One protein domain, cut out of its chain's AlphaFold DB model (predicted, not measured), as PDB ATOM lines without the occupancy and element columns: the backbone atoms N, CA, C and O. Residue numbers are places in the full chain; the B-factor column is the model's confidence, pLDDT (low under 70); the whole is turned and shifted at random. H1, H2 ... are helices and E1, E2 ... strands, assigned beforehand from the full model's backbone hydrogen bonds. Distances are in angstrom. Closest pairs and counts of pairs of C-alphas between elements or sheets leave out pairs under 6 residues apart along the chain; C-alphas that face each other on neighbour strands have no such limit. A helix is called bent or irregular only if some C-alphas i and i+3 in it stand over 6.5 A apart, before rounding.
ATOM      1  N   TRP A 239      46.524  -3.479   0.446       43.28
ATOM      2  CA  TRP A 239      46.384  -3.839   1.860       43.28
ATOM      3  C   TRP A 239      44.942  -3.753   2.392       43.28
ATOM      4  O   TRP A 239      44.626  -4.389   3.389       43.28
ATOM      5  N   ALA A 240      44.065  -2.995   1.728       41.72
ATOM      6  CA  ALA A 240      42.655  -2.822   2.085       41.72
ATOM      7  C   ALA A 240      41.717  -3.747   1.284       41.72
ATOM      8  O   ALA A 240      40.497  -3.659   1.424       41.72
ATOM      9  N   ARG A 241      42.269  -4.609   0.419       57.00
ATOM     10  CA  ARG A 241      41.497  -5.583  -0.364       57.00
ATOM     11  C   ARG A 241      41.185  -6.808   0.481       57.00
ATOM     12  O   ARG A 241      42.060  -7.335   1.165       57.00
ATOM     13  N   ILE A 242      39.960  -7.303   0.378       49.91
ATOM     14  CA  ILE A 242      39.545  -8.560   1.006       49.91
ATOM     15  C   ILE A 242      39.553  -9.696  -0.016       49.91
ATOM     16  O   ILE A 242      39.426  -9.487  -1.220       49.91
ATOM     17  N   SER A 243      39.659 -10.936   0.460       47.22
ATOM     18  CA  SER A 243      39.707 -12.138  -0.390       47.22
ATOM     19  C   SER A 243      38.469 -12.339  -1.281       47.22
ATOM     20  O   SER A 243      38.518 -13.120  -2.229       47.22
ATOM     21  N   MET A 244      37.372 -11.630  -0.997       55.94
ATOM     22  CA  MET A 244      36.139 -11.618  -1.791       55.94
ATOM     23  C   MET A 244      36.112 -10.550  -2.897       55.94
ATOM     24  O   MET A 244      35.158 -10.518  -3.678       55.94
ATOM     25  N   ASP A 245      37.132  -9.698  -3.004       59.69
ATOM     26  CA  ASP A 245      37.229  -8.690  -4.057       59.69
ATOM     27  C   ASP A 245      37.667  -9.337  -5.382       59.69
ATOM     28  O   ASP A 245      38.828  -9.306  -5.795       59.69
ATOM     29  N   LEU A 246      36.723 -10.011  -6.036       49.19
ATOM     30  CA  LEU A 246      37.004 -11.060  -7.018       49.19
ATOM     31  C   LEU A 246      37.548 -10.602  -8.377       49.19
ATOM     32  O   LEU A 246      37.775 -11.458  -9.224       49.19
ATOM     33  N   THR A 247      37.750  -9.312  -8.648       58.19
ATOM     34  CA  THR A 247      38.440  -8.825  -9.862       58.19
ATOM     35  C   THR A 247      38.521  -7.304  -9.834       58.19
ATOM     36  O   THR A 247      37.501  -6.622  -9.911       58.19
ATOM     37  N   PHE A 248      39.734  -6.759  -9.791       61.06
ATOM     38  CA  PHE A 248      39.948  -5.334 -10.028       61.06
ATOM     39  C   PHE A 248      40.580  -5.113 -11.401       61.06
ATOM     40  O   PHE A 248      41.388  -5.938 -11.837       61.06
ATOM     41  N   PRO A 249      40.239  -4.010 -12.088       60.25
ATOM     42  CA  PRO A 249      40.943  -3.617 -13.300       60.25
ATOM     43  C   PRO A 249      42.442  -3.478 -13.006       60.25
ATOM     44  O   PRO A 249      42.830  -3.035 -11.921       60.25
ATOM     45  N   SER A 250      43.282  -3.894 -13.959       57.97
ATOM     46  CA  SER A 250      44.733  -3.745 -13.845       57.97
ATOM     47  C   SER A 250      45.063  -2.270 -13.644       57.97
ATOM     48  O   SER A 250      44.793  -1.451 -14.523       57.97
ATOM     49  N   LEU A 251      45.618  -1.940 -12.481       59.34
ATOM     50  CA  LEU A 251      46.129  -0.608 -12.201       59.34
ATOM     51  C   LEU A 251      47.316  -0.312 -13.122       59.34
ATOM     52  O   LEU A 251      48.135  -1.197 -13.380       59.34
ATOM     53  N   GLY A 252      47.426   0.937 -13.577       58.88
ATOM     54  CA  GLY A 252      48.693   1.436 -14.106       58.88
ATOM     55  C   GLY A 252      49.794   1.351 -13.034       58.88
ATOM     56  O   GLY A 252      49.477   1.354 -11.839       58.88
ATOM     57  N   PRO A 253      51.077   1.236 -13.420       57.88
ATOM     58  CA  PRO A 253      52.179   1.255 -12.461       57.88
ATOM     59  C   PRO A 253      52.199   2.576 -11.659       57.88
ATOM     60  O   PRO A 253      51.813   3.612 -12.206       57.88
ATOM     61  N   PRO A 254      52.656   2.570 -10.388       55.25
ATOM     62  CA  PRO A 254      52.877   3.793  -9.612       55.25
ATOM     63  C   PRO A 254      53.826   4.747 -10.348       55.25
ATOM     64  O   PRO A 254      54.826   4.302 -10.917       55.25
ATOM     65  N   LEU A 255      53.531   6.052 -10.328       56.97
ATOM     66  CA  LEU A 255      54.275   7.037 -11.126       56.97
ATOM     67  C   LEU A 255      55.746   7.171 -10.750       56.97
ATOM     68  O   LEU A 255      56.558   7.498 -11.614       56.97
ATOM     69  N   ASP A 256      56.085   6.871  -9.501       54.41
ATOM     70  CA  ASP A 256      57.434   7.038  -8.961       54.41
ATOM     71  C   ASP A 256      58.490   6.215  -9.723       54.41
ATOM     72  O   ASP A 256      59.666   6.560  -9.712       54.41
ATOM     73  N   LEU A 257      58.083   5.154 -10.432       53.31
ATOM     74  CA  LEU A 257      58.991   4.293 -11.199       53.31
ATOM     75  C   LEU A 257      59.103   4.672 -12.686       53.31
ATOM     76  O   LEU A 257      60.037   4.231 -13.351       53.31
ATOM     77  N   GLY A 258      58.151   5.445 -13.221       57.34
ATOM     78  CA  GLY A 258      58.038   5.742 -14.658       57.34
ATOM     79  C   GLY A 258      58.158   7.220 -15.032       57.34
ATOM     80  O   GLY A 258      58.248   7.532 -16.219       57.34
ATOM     81  N   GLY A 259      58.167   8.118 -14.042       67.12
ATOM     82  CA  GLY A 259      58.099   9.564 -14.248       67.12
ATOM     83  C   GLY A 259      56.687  10.047 -14.597       67.12
ATOM     84  O   GLY A 259      55.837   9.292 -15.075       67.12
ATOM     85  N   ILE A 260      56.418  11.330 -14.346       74.94
ATOM     86  CA  ILE A 260      55.135  11.955 -14.686       74.94
ATOM     87  C   ILE A 260      55.096  12.229 -16.198       74.94
ATOM     88  O   ILE A 260      55.952  12.960 -16.699       74.94
ATOM     89  N   PRO A 261      54.109  11.692 -16.946       78.00
ATOM     90  CA  PRO A 261      53.966  11.997 -18.365       78.00
ATOM     91  C   PRO A 261      53.808  13.506 -18.595       78.00
ATOM     92  O   PRO A 261      53.090  14.175 -17.853       78.00
ATOM     93  N   SER A 262      54.450  14.045 -19.633       82.19
ATOM     94  CA  SER A 262      54.295  15.446 -20.036       82.19
ATOM     95  C   SER A 262      54.191  15.558 -21.567       82.19
ATOM     96  O   SER A 262      55.186  15.326 -22.256       82.19
ATOM     97  N   PRO A 263      53.011  15.899 -22.127       86.00
ATOM     98  CA  PRO A 263      51.751  16.120 -21.424       86.00
ATOM     99  C   PRO A 263      51.082  14.810 -20.968       86.00
ATOM    100  O   PRO A 263      51.249  13.751 -21.567       86.00
ATOM    101  N   ILE A 264      50.255  14.900 -19.933       86.88
ATOM    102  CA  ILE A 264      49.298  13.882 -19.515       86.88
ATOM    103  C   ILE A 264      48.179  13.863 -20.552       86.88
ATOM    104  O   ILE A 264      47.327  14.758 -20.594       86.88
ATOM    105  N   SER A 265      48.209  12.852 -21.415       87.19
ATOM    106  CA  SER A 265      47.288  12.770 -22.542       87.19
ATOM    107  C   SER A 265      45.864  12.441 -22.122       87.19
ATOM    108  O   SER A 265      45.623  11.623 -21.230       87.19
ATOM    109  N   LEU A 266      44.904  13.031 -22.828       86.38
ATOM    110  CA  LEU A 266      43.486  12.795 -22.616       86.38
ATOM    111  C   LEU A 266      43.141  11.371 -23.067       86.38
ATOM    112  O   LEU A 266      43.230  11.025 -24.246       86.38
ATOM    113  N   SER A 267      42.750  10.517 -22.123       77.00
ATOM    114  CA  SER A 267      42.418   9.125 -22.424       77.00
ATOM    115  C   SER A 267      41.010   8.998 -23.014       77.00
ATOM    116  O   SER A 267      40.125   9.817 -22.760       77.00
ATOM    117  N   SER A 268      40.753   7.925 -23.773       75.38
ATOM    118  CA  SER A 268      39.422   7.639 -24.342       75.38
ATOM    119  C   SER A 268      38.321   7.454 -23.291       75.38
ATOM    120  O   SER A 268      37.144   7.405 -23.642       75.38
ATOM    121  N   GLY A 269      38.705   7.328 -22.019       75.12
ATOM    122  CA  GLY A 269      37.795   7.286 -20.889       75.12
ATOM    123  C   GLY A 269      37.314   8.652 -20.400       75.12
ATOM    124  O   GLY A 269      36.289   8.715 -19.732       75.12
ATOM    125  N   GLY A 270      37.987   9.752 -20.744       85.31
ATOM    126  CA  GLY A 270      37.642  11.077 -20.228       85.31
ATOM    127  C   GLY A 270      36.144  11.371 -20.340       85.31
ATOM    128  O   GLY A 270      35.558  11.326 -21.426       85.31
ATOM    129  N   SER A 271      35.503  11.656 -19.206       88.94
ATOM    130  CA  SER A 271      34.084  12.000 -19.155       88.94
ATOM    131  C   SER A 271      33.798  13.079 -18.116       88.94
ATOM    132  O   SER A 271      34.594  13.335 -17.215       88.94
ATOM    133  N   CYS A 272      32.655  13.746 -18.247       87.06
ATOM    134  CA  CYS A 272      32.219  14.773 -17.309       87.06
ATOM    135  C   CYS A 272      31.107  14.241 -16.395       87.06
ATOM    136  O   CYS A 272      30.109  13.714 -16.876       87.06
ATOM    137  N   CYS A 273      31.196  14.457 -15.079       84.56
ATOM    138  CA  CYS A 273      30.152  14.049 -14.125       84.56
ATOM    139  C   CYS A 273      28.932  14.996 -14.065       84.56
ATOM    140  O   CYS A 273      28.188  14.996 -13.090       84.56
ATOM    141  N   CYS A 274      28.732  15.844 -15.080       80.12
ATOM    142  CA  CYS A 274      27.677  16.866 -15.057       80.12
ATOM    143  C   CYS A 274      26.273  16.329 -15.355       80.12
ATOM    144  O   CYS A 274      25.298  16.993 -15.016       80.12
ATOM    145  N   THR A 275      26.162  15.182 -16.024       80.50
ATOM    146  CA  THR A 275      24.889  14.556 -16.399       80.50
ATOM    147  C   THR A 275      25.021  13.038 -16.347       80.50
ATOM    148  O   THR A 275      26.135  12.513 -16.386       80.50
ATOM    149  N   ASP A 276      23.882  12.353 -16.292       79.19
ATOM    150  CA  ASP A 276      23.776  10.910 -16.485       79.19
ATOM    151  C   ASP A 276      22.844  10.649 -17.684       79.19
ATOM    152  O   ASP A 276      21.691  11.088 -17.642       79.19
ATOM    153  N   PRO A 277      23.316  10.049 -18.792       80.69
ATOM    154  CA  PRO A 277      24.667   9.532 -19.023       80.69
ATOM    155  C   PRO A 277      25.746  10.627 -19.069       80.69
ATOM    156  O   PRO A 277      25.507  11.772 -19.475       80.69
ATOM    157  N   ARG A 278      26.966  10.257 -18.656       88.06
ATOM    158  CA  ARG A 278      28.133  11.152 -18.649       88.06
ATOM    159  C   ARG A 278      28.556  11.528 -20.076       88.06
ATOM    160  O   ARG A 278      28.776  10.623 -20.887       88.06
ATOM    161  N   PRO A 279      28.754  12.820 -20.399       88.50
ATOM    162  CA  PRO A 279      29.319  13.236 -21.676       88.50
ATOM    163  C   PRO A 279      30.771  12.778 -21.758       88.50
ATOM    164  O   PRO A 279      31.546  13.007 -20.826       88.50
ATOM    165  N   LYS A 280      31.128  12.136 -22.866       89.62
ATOM    166  CA  LYS A 280      32.477  11.623 -23.121       89.62
ATOM    167  C   LYS A 280      33.298  12.623 -23.928       89.62
ATOM    168  O   LYS A 280      32.743  13.473 -24.623       89.62
ATOM    169  N   PHE A 281      34.614  12.489 -23.835       87.69
ATOM    170  CA  PHE A 281      35.562  13.137 -24.729       87.69
ATOM    171  C   PHE A 281      35.248  12.815 -26.203       87.69
ATOM    172  O   PHE A 281      34.995  11.662 -26.561       87.69
ATOM    173  N   ASP A 282      35.289  13.841 -27.051       87.06
ATOM    174  CA  ASP A 282      35.063  13.766 -28.492       87.06
ATOM    175  C   ASP A 282      36.359  14.077 -29.254       87.06
ATOM    176  O   ASP A 282      36.813  15.221 -29.306       87.06
ATOM    177  N   LYS A 283      36.935  13.061 -29.901       83.94
ATOM    178  CA  LYS A 283      38.188  13.182 -30.669       83.94
ATOM    179  C   LYS A 283      38.116  14.174 -31.834       83.94
ATOM    180  O   LYS A 283      39.159  14.616 -32.300       83.94
ATOM    181  N   SER A 284      36.921  14.506 -32.324       85.12
ATOM    182  CA  SER A 284      36.746  15.443 -33.440       85.12
ATOM    183  C   SER A 284      36.861  16.914 -33.026       85.12
ATOM    184  O   SER A 284      36.935  17.797 -33.881       85.12
ATOM    185  N   ARG A 285      36.884  17.198 -31.718       83.31
ATOM    186  CA  ARG A 285      36.880  18.553 -31.163       83.31
ATOM    187  C   ARG A 285      38.259  18.971 -30.645       83.31
ATOM    188  O   ARG A 285      39.018  18.128 -30.169       83.31
ATOM    189  N   PRO A 286      38.573  20.281 -30.667       85.00
ATOM    190  CA  PRO A 286      39.872  20.771 -30.226       85.00
ATOM    191  C   PRO A 286      40.112  20.444 -28.749       85.00
ATOM    192  O   PRO A 286      39.243  20.652 -27.896       85.00
ATOM    193  N   MET A 287      41.308  19.936 -28.467       89.56
ATOM    194  CA  MET A 287      41.832  19.756 -27.117       89.56
ATOM    195  C   MET A 287      42.651  20.988 -26.729       89.56
ATOM    196  O   MET A 287      43.246  21.647 -27.583       89.56
ATOM    197  N   ARG A 288      42.676  21.306 -25.438       91.00
ATOM    198  CA  ARG A 288      43.518  22.353 -24.865       91.00
ATOM    199  C   ARG A 288      44.527  21.711 -23.931       91.00
ATOM    200  O   ARG A 288      44.164  20.854 -23.135       91.00
ATOM    201  N   VAL A 289      45.764  22.176 -23.993       91.81
ATOM    202  CA  VAL A 289      46.793  21.827 -23.017       91.81
ATOM    203  C   VAL A 289      46.782  22.882 -21.912       91.81
ATOM    204  O   VAL A 289      46.780  24.076 -22.208       91.81
ATOM    205  N   ALA A 290      46.727  22.455 -20.654       87.00
ATOM    206  CA  ALA A 290      46.792  23.324 -19.481       87.00
ATOM    207  C   ALA A 290      47.960  22.904 -18.583       87.00
ATOM    208  O   ALA A 290      48.267  21.719 -18.513       87.00
ATOM    209  N   SER A 291      48.606  23.850 -17.901       85.56
ATOM    210  CA  SER A 291      49.560  23.506 -16.839       85.56
ATOM    211  C   SER A 291      48.813  22.935 -15.634       85.56
ATOM    212  O   SER A 291      47.722  23.405 -15.295       85.56
ATOM    213  N   CYS A 292      49.386  21.924 -14.992       74.06
ATOM    214  CA  CYS A 292      48.888  21.363 -13.742       74.06
ATOM    215  C   CYS A 292      50.042  20.851 -12.877       74.06
ATOM    216  O   CYS A 292      51.084  20.449 -13.388       74.06
ATOM    217  N   ILE A 293      49.814  20.805 -11.568       74.00
ATOM    218  CA  ILE A 293      50.752  20.231 -10.604       74.00
ATOM    219  C   ILE A 293      50.254  18.833 -10.242       74.00
ATOM    220  O   ILE A 293      49.098  18.669  -9.844       74.00
ATOM    221  N   VAL A 294      51.116  17.831 -10.394       68.69
ATOM    222  CA  VAL A 294      50.866  16.460  -9.945       68.69
ATOM    223  C   VAL A 294      51.562  16.272  -8.605       68.69
ATOM    224  O   VAL A 294      52.761  16.507  -8.482       68.69
ATOM    225  N   TYR A 295      50.794  15.854  -7.602       60.31
ATOM    226  CA  TYR A 295      51.293  15.526  -6.272       60.31
ATOM    227  C   TYR A 295      51.514  14.013  -6.205       60.31
ATOM    228  O   TYR A 295      50.597  13.239  -6.483       60.31
ATOM    229  N   THR A 296      52.729  13.601  -5.863       60.59
ATOM    230  CA  THR A 296      53.142  12.203  -5.679       60.59
ATOM    231  C   THR A 296      53.558  11.968  -4.229       60.59
ATOM    232  O   THR A 296      53.704  12.911  -3.450       60.59
ATOM    233  N   THR A 297      53.788  10.710  -3.863       51.00
ATOM    234  CA  THR A 297      54.322  10.328  -2.547       51.00
ATOM    235  C   THR A 297      55.719  10.883  -2.268       51.00
ATOM    236  O   THR A 297      56.067  11.047  -1.102       51.00
ATOM    237  N   ASN A 298      56.490  11.217  -3.308       52.44
ATOM    238  CA  ASN A 298      57.871  11.697  -3.187       52.44
ATOM    239  C   ASN A 298      58.027  13.198  -3.474       52.44
ATOM    240  O   ASN A 298      59.149  13.693  -3.525       52.44
ATOM    241  N   GLY A 299      56.926  13.929  -3.675       54.59
ATOM    242  CA  GLY A 299      56.961  15.364  -3.947       54.59
ATOM    243  C   GLY A 299      55.961  15.799  -5.009       54.59
ATOM    244  O   GLY A 299      55.051  15.059  -5.391       54.59
ATOM    245  N   THR A 300      56.119  17.024  -5.489       62.94
ATOM    246  CA  THR A 300      55.257  17.618  -6.509       62.94
ATOM    247  C   THR A 300      56.022  17.778  -7.812       62.94
ATOM    248  O   THR A 300      57.243  17.924  -7.822       62.94
ATOM    249  N   SER A 301      55.331  17.737  -8.946       69.56
ATOM    250  CA  SER A 301      55.943  18.140 -10.213       69.56
ATOM    251  C   SER A 301      54.940  18.850 -11.099       69.56
ATOM    252  O   SER A 301      53.786  18.431 -11.236       69.56
ATOM    253  N   GLU A 302      55.387  19.938 -11.716       80.31
ATOM    254  CA  GLU A 302      54.615  20.618 -12.744       80.31
ATOM    255  C   GLU A 302      54.677  19.827 -14.053       80.31
ATOM    256  O   GLU A 302      55.722  19.344 -14.489       80.31
ATOM    257  N   THR A 303      53.531  19.688 -14.703       86.38
ATOM    258  CA  THR A 303      53.414  19.068 -16.019       86.38
ATOM    259  C   THR A 303      52.242  19.699 -16.774       86.38
ATOM    260  O   THR A 303      51.578  20.629 -16.312       86.38
ATOM    261  N   LYS A 304      52.002  19.236 -17.993       91.00
ATOM    262  CA  LYS A 304      50.927  19.699 -18.867       91.00
ATOM    263  C   LYS A 304      49.851  18.630 -18.953       91.00
ATOM    264  O   LYS A 304      50.185  17.470 -19.115       91.00
ATOM    265  N   ILE A 305      48.576  18.994 -18.921       90.06
ATOM    266  CA  ILE A 305      47.440  18.077 -19.064       90.06
ATOM    267  C   ILE A 305      46.601  18.436 -20.284       90.06
ATOM    268  O   ILE A 305      46.292  19.606 -20.529       90.06
ATOM    269  N   GLU A 306      46.218  17.427 -21.058       92.00
ATOM    270  CA  GLU A 306      45.257  17.580 -22.142       92.00
ATOM    271  C   GLU A 306      43.830  17.538 -21.593       92.00
ATOM    272  O   GLU A 306      43.420  16.599 -20.907       92.00
ATOM    273  N   VAL A 307      43.049  18.564 -21.919       92.31
ATOM    274  CA  VAL A 307      41.659  18.700 -21.494       92.31
ATOM    275  C   VAL A 307      40.767  19.148 -22.646       92.31
ATOM    276  O   VAL A 307      41.186  19.875 -23.547       92.31
ATOM    277  N   GLN A 308      39.492  18.774 -22.604       92.75
ATOM    278  CA  GLN A 308      38.485  19.221 -23.567       92.75
ATOM    279  C   GLN A 308      37.296  19.866 -22.854       92.75
ATOM    280  O   GLN A 308      36.855  19.392 -21.816       92.75
ATOM    281  N   LEU A 309      36.739  20.951 -23.392       92.31
ATOM    282  CA  LEU A 309      35.542  21.557 -22.804       92.31
ATOM    283  C   LEU A 309      34.337  20.607 -22.927       92.31
ATOM    284  O   LEU A 309      34.046  20.107 -24.014       92.31
ATOM    285  N   CYS A 310      33.621  20.379 -21.824       89.38
ATOM    286  CA  CYS A 310      32.453  19.502 -21.806       89.38
ATOM    287  C   CYS A 310      31.337  20.037 -22.712       89.38
ATOM    288  O   CYS A 310      30.920  21.187 -22.585       89.38
ATOM    289  N   THR A 311      30.804  19.174 -23.577       86.94
ATOM    290  CA  THR A 311      29.782  19.528 -24.573       86.94
ATOM    291  C   THR A 311      28.395  19.766 -23.978       86.94
ATOM    292  O   THR A 311      27.614  20.511 -24.558       86.94
ATOM    293  N   ALA A 312      28.092  19.162 -22.824       87.06
ATOM    294  CA  ALA A 312      26.775  19.268 -22.201       87.06
ATOM    295  C   ALA A 312      26.639  20.501 -21.300       87.06
ATOM    296  O   ALA A 312      25.619  21.180 -21.334       87.06
ATOM    297  N   CYS A 313      27.651  20.792 -20.474       84.19
ATOM    298  CA  CYS A 313      27.564  21.887 -19.504       84.19
ATOM    299  C   CYS A 313      28.356  23.134 -19.897       84.19
ATOM    300  O   CYS A 313      28.140  24.180 -19.290       84.19
ATOM    301  N   SER A 314      29.312  23.028 -20.828       81.19
ATOM    302  CA  SER A 314      30.218  24.108 -21.259       81.19
ATOM    303  C   SER A 314      31.013  24.809 -20.141       81.19
ATOM    304  O   SER A 314      31.730  25.765 -20.410       81.19
ATOM    305  N   ARG A 315      30.910  24.342 -18.887       79.38
ATOM    306  CA  ARG A 315      31.567  24.910 -17.694       79.38
ATOM    307  C   ARG A 315      32.748  24.074 -17.209       79.38
ATOM    308  O   ARG A 315      33.685  24.614 -16.638       79.38
ATOM    309  N   ARG A 316      32.682  22.753 -17.382       84.75
ATOM    310  CA  ARG A 316      33.700  21.804 -16.906       84.75
ATOM    311  C   ARG A 316      34.627  21.385 -18.037       84.75
ATOM    312  O   ARG A 316      34.242  21.412 -19.207       84.75
ATOM    313  N   GLN A 317      35.821  20.943 -17.665       88.06
ATOM    314  CA  GLN A 317      36.776  20.340 -18.582       88.06
ATOM    315  C   GLN A 317      36.824  18.829 -18.351       88.06
ATOM    316  O   GLN A 317      36.816  18.367 -17.213       88.06
ATOM    317  N   ILE A 318      36.820  18.072 -19.438       89.31
ATOM    318  CA  ILE A 318      37.019  16.632 -19.477       89.31
ATOM    319  C   ILE A 318      38.527  16.398 -19.514       89.31
ATOM    320  O   ILE A 318      39.180  16.832 -20.463       89.31
ATOM    321  N   GLY A 319      39.050  15.756 -18.472       87.81
ATOM    322  CA  GLY A 319      40.437  15.308 -18.371       87.81
ATOM    323  C   GLY A 319      40.557  13.786 -18.513       87.81
ATOM    324  O   GLY A 319      39.534  13.100 -18.640       87.81
ATOM    325  N   PRO A 320      41.786  13.246 -18.521       83.31
ATOM    326  CA  PRO A 320      42.019  11.810 -18.496       83.31
ATOM    327  C   PRO A 320      41.449  11.181 -17.224       83.31
ATOM    328  O   PRO A 320      41.434  11.795 -16.161       83.31
ATOM    329  N   ASP A 321      40.982   9.939 -17.337       81.38
ATOM    330  CA  ASP A 321      40.515   9.192 -16.170       81.38
ATOM    331  C   ASP A 321      41.693   8.710 -15.307       81.38
ATOM    332  O   ASP A 321      42.609   8.045 -15.804       81.38
ATOM    333  N   CYS A 322      41.651   9.054 -14.016       72.50
ATOM    334  CA  CYS A 322      42.734   8.832 -13.058       72.50
ATOM    335  C   CYS A 322      43.053   7.350 -12.814       72.50
ATOM    336  O   CYS A 322      44.189   7.033 -12.462       72.50
ATOM    337  N   GLN A 323      42.100   6.432 -13.023       74.12
ATOM    338  CA  GLN A 323      42.332   5.001 -12.807       74.12
ATOM    339  C   GLN A 323      43.390   4.452 -13.775       74.12
ATOM    340  O   GLN A 323      44.292   3.726 -13.359       74.12
ATOM    341  N   ASN A 324      43.318   4.838 -15.054       67.38
ATOM    342  CA  ASN A 324      44.272   4.399 -16.081       67.38
ATOM    343  C   ASN A 324      45.680   4.965 -15.859       67.38
ATOM    344  O   ASN A 324      46.652   4.407 -16.361       67.38
ATOM    345  N   LEU A 325      45.781   6.077 -15.128       67.31
ATOM    346  CA  LEU A 325      47.043   6.739 -14.817       67.31
ATOM    347  C   LEU A 325      47.655   6.263 -13.494       67.31
ATOM    348  O   LEU A 325      48.778   6.640 -13.191       67.31
ATOM    349  N   GLY A 326      46.943   5.459 -12.696       62.72
ATOM    350  CA  GLY A 326      47.401   5.094 -11.351       62.72
ATOM    351  C   GLY A 326      47.464   6.294 -10.395       62.72
ATOM    352  O   GLY A 326      48.262   6.301  -9.462       62.72
TER     353      GLY A 326
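What this domain is: This is residues 239 to 326 of the 629 residues of the protein "Predicted protein" of Laccaria bicolor (strain S238N-H82 / ATCC MYA-4686) (UniProt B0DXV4). With little regular structure, this is a frame of long loops with one bent two-stranded hairpin, E1 and E2, along one side, and residues 239 to 248 sticking out as an arm. The 88 printed residues hold E1, E2 and the short helix H1, in that order; the sheet is antiparallel, and the class is mostly strand, with only 24 residues in named elements. It is loose, radius of gyration of the C-alphas 15.2 A, spanning 41 by 33 by 19 A.

How they stand to each other: Past residues 239 to 287, find E1, residues 288 to 296, and E2, residues 299 to 309, an antiparallel hairpin at 148 degrees; N 290 and O 305 are 2.9 A apart, within hydrogen-bond range. E1 bends by 54 degrees at residue 291, E2 by 56 degrees at 302. Residues 308 to 309 of E2 pair antiparallel with 317 to 318. H1, residues 322 to 325, is apart from E1 and too short for an O i to N i+4 pair.

Where its parts are: Find C-alpha 288 at (43.518, 22.353, -24.865); E1 runs 23.7 A from there. E2 runs 29.2 A, and H1 ends at C-alpha 325, (47.043, 6.739, -14.817).

The domain as a whole: The printed part has no cut. The link E1 to E2 is tight, E2 to H1 long. Residues 239 to 259, 294 to 301 and 324 to 326 are under pLDDT 70.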